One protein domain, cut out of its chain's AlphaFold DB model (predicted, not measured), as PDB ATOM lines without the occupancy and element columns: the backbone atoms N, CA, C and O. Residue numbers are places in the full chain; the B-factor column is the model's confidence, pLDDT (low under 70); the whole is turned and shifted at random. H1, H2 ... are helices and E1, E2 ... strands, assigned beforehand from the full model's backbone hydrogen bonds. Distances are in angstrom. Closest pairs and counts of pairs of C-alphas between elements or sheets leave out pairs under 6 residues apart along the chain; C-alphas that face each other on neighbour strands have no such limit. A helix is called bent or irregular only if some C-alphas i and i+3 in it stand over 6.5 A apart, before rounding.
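AT A GLANCE: This is residues 125 to 168 of the 297 residues of an uncharacterized protein of Streptomyces sp. ADI96-02 (UniProt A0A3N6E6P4). One helix, H1, runs along the longest axis of the model and makes one end of it, and at the other end E1 and E2 lie side by side as a small two-stranded ribbon with a large loop, residues 146 to 164, running out from E1 and folding back to E2. The printed part has 44 residues with one named helix and two named strands, in the order H1, E1, E2 along the chain; the sheet order is E1, E2, antiparallel. The class is mixed, helices and strands, and under half of the residues are in named elements. The whole is only just compact, close to loose, with a radius of gyration of the C-alphas of 10.8 A, and its spans are 33 by 20 by 14 A, an elongated outline.

HOW THE PARTS SIT: Start with the sheet, where E1, residues 143 to 145, and E2, residues 165 to 167, are antiparallel neighbours with 163 degrees between their N-to-C directions. They form a hairpin, though their link is long. Look at C-alphas 143 and 167, which face each other at 4.4 A, and at 145 and 165, which face each other at 4.7 A. Between them, N 144 and O 166 are within hydrogen-bond range at 2.9 A, and so are N 166 and O 144, at 2.9 A. Residues 139 to 140 also pair, antiparallel, with residues 143 to 144 of E1. Farther out is H1, residues 125 to 137, which is near E1, with 5 pairs of C-alphas within 10 A, and apart from E2. Within H1, 8 of 9 O i to N i+4 pairs are within hydrogen-bond range.

IN THESE COORDINATES: Find C-alpha 143 of E1 at (37.392, -8.764, -42.931); the three residues from Gly 143 to Cys 145 cover 7.0 A. E2 goes from Leu 165 to Ser 167, 6.0 A, and ends with C-alpha 167 at (33.925, -11.005, -44.533). For the helix, go to C-alpha 125 at (60.786, -2.697, -56.305); from there H1 runs 18.1 A to C-alpha 137 at (46.749, -2.107, -44.857), and it is not bent.

THE WHOLE: The two C-alphas farthest apart are those of Ala 125 and Arg 161, 33.8 A. The printed part has no cut. The link from H1 to E1 is tight, with 5 residues, and the link from E1 to E2 is long, with 19 residues and no named element. The C-alphas of that long stretch, residues 146 to 164, lie 6 to 13 A from the mean of all C-alphas. The mean pLDDT of the printed part is 74.4; look for values under 70 at residues 135 to 141, of which 135 to 137 belong to H1, and at residues 152 to 159.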
ATOM      1  N   ALA A 125      60.870  -1.932 -57.551       88.88
ATOM      2  CA  ALA A 125      60.786  -2.697 -56.305       88.88
ATOM      3  C   ALA A 125      60.068  -1.930 -55.174       88.88
ATOM      4  O   ALA A 125      59.502  -2.552 -54.276       88.88
ATOM      5  N   GLN A 126      60.101  -0.593 -55.200       87.75
ATOM      6  CA  GLN A 126      59.375   0.241 -54.244       87.75
ATOM      7  C   GLN A 126      57.870   0.230 -54.529       87.75
ATOM      8  O   GLN A 126      57.103  -0.069 -53.621       87.75
ATOM      9  N   GLU A 127      57.456   0.439 -55.780       86.06
ATOM     10  CA  GLU A 127      56.045   0.332 -56.181       86.06
ATOM     11  C   GLU A 127      55.487  -1.066 -55.910       86.06
ATOM     12  O   GLU A 127      54.353  -1.206 -55.464       86.06
ATOM     13  N   TRP A 128      56.301  -2.109 -56.093       87.94
ATOM     14  CA  TRP A 128      55.915  -3.477 -55.762       87.94
ATOM     15  C   TRP A 128      55.681  -3.675 -54.260       87.94
ATOM     16  O   TRP A 128      54.700  -4.302 -53.852       87.94
ATOM     17  N   ARG A 129      56.546  -3.104 -53.411       84.88
ATOM     18  CA  ARG A 129      56.347  -3.114 -51.954       84.88
ATOM     19  C   ARG A 129      55.100  -2.336 -51.553       84.88
ATOM     20  O   ARG A 129      54.337  -2.829 -50.727       84.88
ATOM     21  N   ASP A 130      54.872  -1.172 -52.149       82.38
ATOM     22  CA  ASP A 130      53.710  -0.331 -51.853       82.38
ATOM     23  C   ASP A 130      52.404  -0.999 -52.312       82.38
ATOM     24  O   ASP A 130      51.406  -0.982 -51.586       82.38
ATOM     25  N   PHE A 131      52.427  -1.683 -53.459       81.06
ATOM     26  CA  PHE A 131      51.333  -2.521 -53.946       81.06
ATOM     27  C   PHE A 131      51.002  -3.648 -52.965       81.06
ATOM     28  O   PHE A 131      49.840  -3.823 -52.600       81.06
ATOM     29  N   LEU A 132      52.001  -4.387 -52.475       80.69
ATOM     30  CA  LEU A 132      51.784  -5.464 -51.503       80.69
ATOM     31  C   LEU A 132      51.302  -4.926 -50.146       80.69
ATOM     32  O   LEU A 132      50.320  -5.429 -49.591       80.69
ATOM     33  N   ALA A 133      51.925  -3.855 -49.650       74.62
ATOM     34  CA  ALA A 133      51.541  -3.196 -48.406       74.62
ATOM     35  C   ALA A 133      50.090  -2.688 -48.456       74.62
ATOM     36  O   ALA A 133      49.368  -2.763 -47.461       74.62
ATOM     37  N   HIS A 134      49.604  -2.247 -49.618       71.44
ATOM     38  CA  HIS A 134      48.223  -1.803 -49.801       71.44
ATOM     39  C   HIS A 134      47.178  -2.866 -49.418       71.44
ATOM     40  O   HIS A 134      46.158  -2.541 -48.795       71.44
ATOM     41  N   PHE A 135      47.422  -4.138 -49.745       65.00
ATOM     42  CA  PHE A 135      46.514  -5.234 -49.385       65.00
ATOM     43  C   PHE A 135      46.590  -5.576 -47.896       65.00
ATOM     44  O   PHE A 135      45.570  -5.897 -47.279       65.00
ATOM     45  N   GLU A 136      47.769  -5.441 -47.287       62.03
ATOM     46  CA  GLU A 136      47.951  -5.646 -45.849       62.03
ATOM     47  C   GLU A 136      47.294  -4.535 -45.013       62.03
ATOM     48  O   GLU A 136      46.684  -4.816 -43.973       62.03
ATOM     49  N   LEU A 137      47.331  -3.289 -45.502       60.75
ATOM     50  CA  LEU A 137      46.749  -2.107 -44.857       60.75
ATOM     51  C   LEU A 137      45.214  -2.061 -44.944       60.75
ATOM     52  O   LEU A 137      44.548  -1.480 -44.082       60.75
ATOM     53  N   ARG A 138      44.606  -2.721 -45.938       62.81
ATOM     54  CA  ARG A 138      43.141  -2.821 -46.081       62.81
ATOM     55  C   ARG A 138      42.523  -3.964 -45.275       62.81
ATOM     56  O   ARG A 138      41.430  -4.438 -45.602       62.81
ATOM     57  N   LYS A 139      43.151  -4.359 -44.163       61.09
ATOM     58  CA  LYS A 139      42.479  -5.138 -43.118       61.09
ATOM     59  C   LYS A 139      41.418  -4.291 -42.441       61.09
ATOM     60  O   LYS A 139      41.600  -3.116 -42.100       61.09
ATOM     61  N   VAL A 140      40.261  -4.907 -42.265       69.94
ATOM     62  CA  VAL A 140      39.069  -4.232 -41.803       69.94
ATOM     63  C   VAL A 140      38.428  -4.885 -40.625       69.94
ATOM     64  O   VAL A 140      38.547  -6.089 -40.470       69.94
ATOM     65  N   ALA A 141      37.720  -4.097 -39.807       69.44
ATOM     66  CA  ALA A 141      37.092  -4.582 -38.581       69.44
ATOM     67  C   ALA A 141      36.282  -5.877 -38.795       69.44
ATOM     68  O   ALA A 141      36.278  -6.723 -37.909       69.44
ATOM     69  N   LEU A 142      35.699  -6.070 -39.985       76.81
ATOM     70  CA  LEU A 142      34.892  -7.231 -40.379       76.81
ATOM     71  C   LEU A 142      35.576  -8.218 -41.356       76.81
ATOM     72  O   LEU A 142      35.008  -9.267 -41.641       76.81
ATOM     73  N   GLY A 143      36.770  -7.929 -41.888       81.31
ATOM     74  CA  GLY A 143      37.392  -8.764 -42.931       81.31
ATOM     75  C   GLY A 143      38.431  -8.038 -43.785       81.31
ATOM     76  O   GLY A 143      39.252  -7.295 -43.251       81.31
ATOM     77  N   VAL A 144      38.384  -8.225 -45.105       81.56
ATOM     78  CA  VAL A 144      39.301  -7.598 -46.076       81.56
ATOM     79  C   VAL A 144      38.502  -6.907 -47.183       81.56
ATOM     80  O   VAL A 144      37.495  -7.432 -47.655       81.56
ATOM     81  N   CYS A 145      38.931  -5.714 -47.595       81.31
ATOM     82  CA  CYS A 145      38.352  -5.005 -48.739       81.31
ATOM     83  C   CYS A 145      39.111  -5.383 -50.018       81.31
ATOM     84  O   CYS A 145      40.302  -5.101 -50.105       81.31
ATOM     85  N   ALA A 146      38.433  -5.976 -51.005       80.44
ATOM     86  CA  ALA A 146      39.043  -6.426 -52.265       80.44
ATOM     87  C   ALA A 146      39.038  -5.355 -53.376       80.44
ATOM     88  O   ALA A 146      39.012  -5.686 -54.553       80.44
ATOM     89  N   ARG A 147      38.980  -4.073 -53.007       79.88
ATOM     90  CA  ARG A 147      39.009  -2.963 -53.965       79.88
ATOM     91  C   ARG A 147      40.427  -2.770 -54.505       79.88
ATOM     92  O   ARG A 147      41.381  -2.921 -53.741       79.88
ATOM     93  N   ASP A 148      40.518  -2.361 -55.765       79.19
ATOM     94  CA  ASP A 148      41.777  -2.157 -56.481       79.19
ATOM     95  C   ASP A 148      42.706  -1.140 -55.800       79.19
ATOM     96  O   ASP A 148      42.271  -0.301 -54.989       79.19
ATOM     97  N   PHE A 149      43.993  -1.250 -56.138       70.38
ATOM     98  CA  PHE A 149      45.046  -0.328 -55.722       70.38
ATOM     99  C   PHE A 149      44.674   1.112 -56.111       70.38
ATOM    100  O   PHE A 149      44.068   1.341 -57.153       70.38
ATOM    101  N   ASP A 150      44.965   2.068 -55.226       71.25
ATOM    102  CA  ASP A 150      44.656   3.507 -55.358       71.25
ATOM    103  C   ASP A 150      43.161   3.916 -55.434       71.25
ATOM    104  O   ASP A 150      42.799   5.077 -55.249       71.25
ATOM    105  N   ALA A 151      42.223   2.973 -55.569       74.44
ATOM    106  CA  ALA A 151      40.802   3.314 -55.562       74.44
ATOM    107  C   ALA A 151      40.324   3.708 -54.150       74.44
ATOM    108  O   ALA A 151      40.214   2.859 -53.256       74.44
ATOM    109  N   LEU A 152      39.997   4.988 -53.939       68.69
ATOM    110  CA  LEU A 152      39.503   5.502 -52.656       68.69
ATOM    111  C   LEU A 152      38.245   4.754 -52.193       68.69
ATOM    112  O   LEU A 152      37.260   4.583 -52.921       68.69
ATOM    113  N   CYS A 153      38.239   4.329 -50.928       66.62
ATOM    114  CA  CYS A 153      37.028   3.831 -50.301       66.62
ATOM    115  C   CYS A 153      36.318   4.976 -49.588       66.62
ATOM    116  O   CYS A 153      36.705   5.344 -48.487       66.62
ATOM    117  N   VAL A 154      35.211   5.463 -50.161       64.69
ATOM    118  CA  VAL A 154      34.301   6.441 -49.518       64.69
ATOM    119  C   VAL A 154      33.757   5.991 -48.148       64.69
ATOM    120  O   VAL A 154      33.087   6.749 -47.457       64.69
ATOM    121  N   HIS A 155      34.039   4.752 -47.740       61.88
ATOM    122  CA  HIS A 155      33.652   4.161 -46.465       61.88
ATOM    123  C   HIS A 155      34.876   3.815 -45.608       61.88
ATOM    124  O   HIS A 155      34.921   2.737 -45.011       61.88
ATOM    125  N   GLU A 156      35.852   4.725 -45.558       56.00
ATOM    126  CA  GLU A 156      37.151   4.608 -44.873       56.00
ATOM    127  C   GLU A 156      37.052   3.999 -43.456       56.00
ATOM    128  O   GLU A 156      37.921   3.224 -43.059       56.00
ATOM    129  N   TYR A 157      35.923   4.188 -42.756       55.84
ATOM    130  CA  TYR A 157      35.704   3.674 -41.396       55.84
ATOM    131  C   TYR A 157      34.472   2.760 -41.209       55.84
ATOM    132  O   TYR A 157      34.362   2.084 -40.187       55.84
ATOM    133  N   ALA A 158      33.558   2.661 -42.185       56.41
ATOM    134  CA  ALA A 158      32.272   1.957 -42.042       56.41
ATOM    135  C   ALA A 158      32.085   0.887 -43.122       56.41
ATOM    136  O   ALA A 158      31.247   0.969 -44.019       56.41
ATOM    137  N   ARG A 159      32.916  -0.147 -43.048       68.25
ATOM    138  CA  ARG A 159      33.108  -1.089 -44.154       68.25
ATOM    139  C   ARG A 159      31.993  -2.124 -44.337       68.25
ATOM    140  O   ARG A 159      32.046  -2.852 -45.316       68.25
ATOM    141  N   ILE A 160      30.953  -2.137 -43.490       72.00
ATOM    142  CA  ILE A 160      29.785  -3.027 -43.665       72.00
ATOM    143  C   ILE A 160      28.999  -2.732 -44.955       72.00
ATOM    144  O   ILE A 160      28.321  -3.606 -45.474       72.00
ATOM    145  N   ARG A 161      29.105  -1.506 -45.490       76.19
ATOM    146  CA  ARG A 161      28.454  -1.088 -46.746       76.19
ATOM    147  C   ARG A 161      29.354  -1.196 -47.978       76.19
ATOM    148  O   ARG A 161      28.973  -0.761 -49.061       76.19
ATOM    149  N   CYS A 162      30.570  -1.715 -47.832       79.69
ATOM    150  CA  CYS A 162      31.462  -1.894 -48.967       79.69
ATOM    151  C   CYS A 162      31.013  -3.110 -49.793       79.69
ATOM    152  O   CYS A 162      30.966  -4.219 -49.273       79.69
ATOM    153  N   PHE A 163      30.709  -2.907 -51.078       77.56
ATOM    154  CA  PHE A 163      30.229  -3.974 -51.969       77.56
ATOM    155  C   PHE A 163      31.285  -5.052 -52.275       77.56
ATOM    156  O   PHE A 163      30.932  -6.167 -52.634       77.56
ATOM    157  N   VAL A 164      32.573  -4.731 -52.108       83.69
ATOM    158  CA  VAL A 164      33.717  -5.655 -52.269       83.69
ATOM    159  C   VAL A 164      34.296  -6.107 -50.927       83.69
ATOM    160  O   VAL A 164      35.448  -6.544 -50.848       83.69
ATOM    161  N   LEU A 165      33.525  -5.989 -49.841       84.50
ATOM    162  CA  LEU A 165      33.917  -6.558 -48.558       84.50
ATOM    163  C   LEU A 165      33.884  -8.086 -48.642       84.50
ATOM    164  O   LEU A 165      32.830  -8.682 -48.844       84.50
ATOM    165  N   ARG A 166      35.026  -8.719 -48.379       84.56
ATOM    166  CA  ARG A 166      35.102 -10.146 -48.066       84.56
ATOM    167  C   ARG A 166      35.121 -10.287 -46.549       84.56
ATOM    168  O   ARG A 166      36.106  -9.919 -45.901       84.56
ATOM    169  N   SER A 167      34.013 -10.747 -45.971       83.44
ATOM    170  CA  SER A 167      33.925 -11.005 -44.533       83.44
ATOM    171  C   SER A 167      34.859 -12.154 -44.155       83.44
ATOM    172  O   SER A 167      34.948 -13.161 -44.855       83.44
ATOM    173  N   ALA A 168      35.584 -11.998 -43.049       82.12
ATOM    174  CA  ALA A 168      36.381 -13.097 -42.515       82.12
ATOM    175  C   ALA A 168      35.494 -13.939 -41.582       82.12
ATOM    176  O   ALA A 168      34.895 -13.360 -40.673       82.12
TER     177      ALA A 168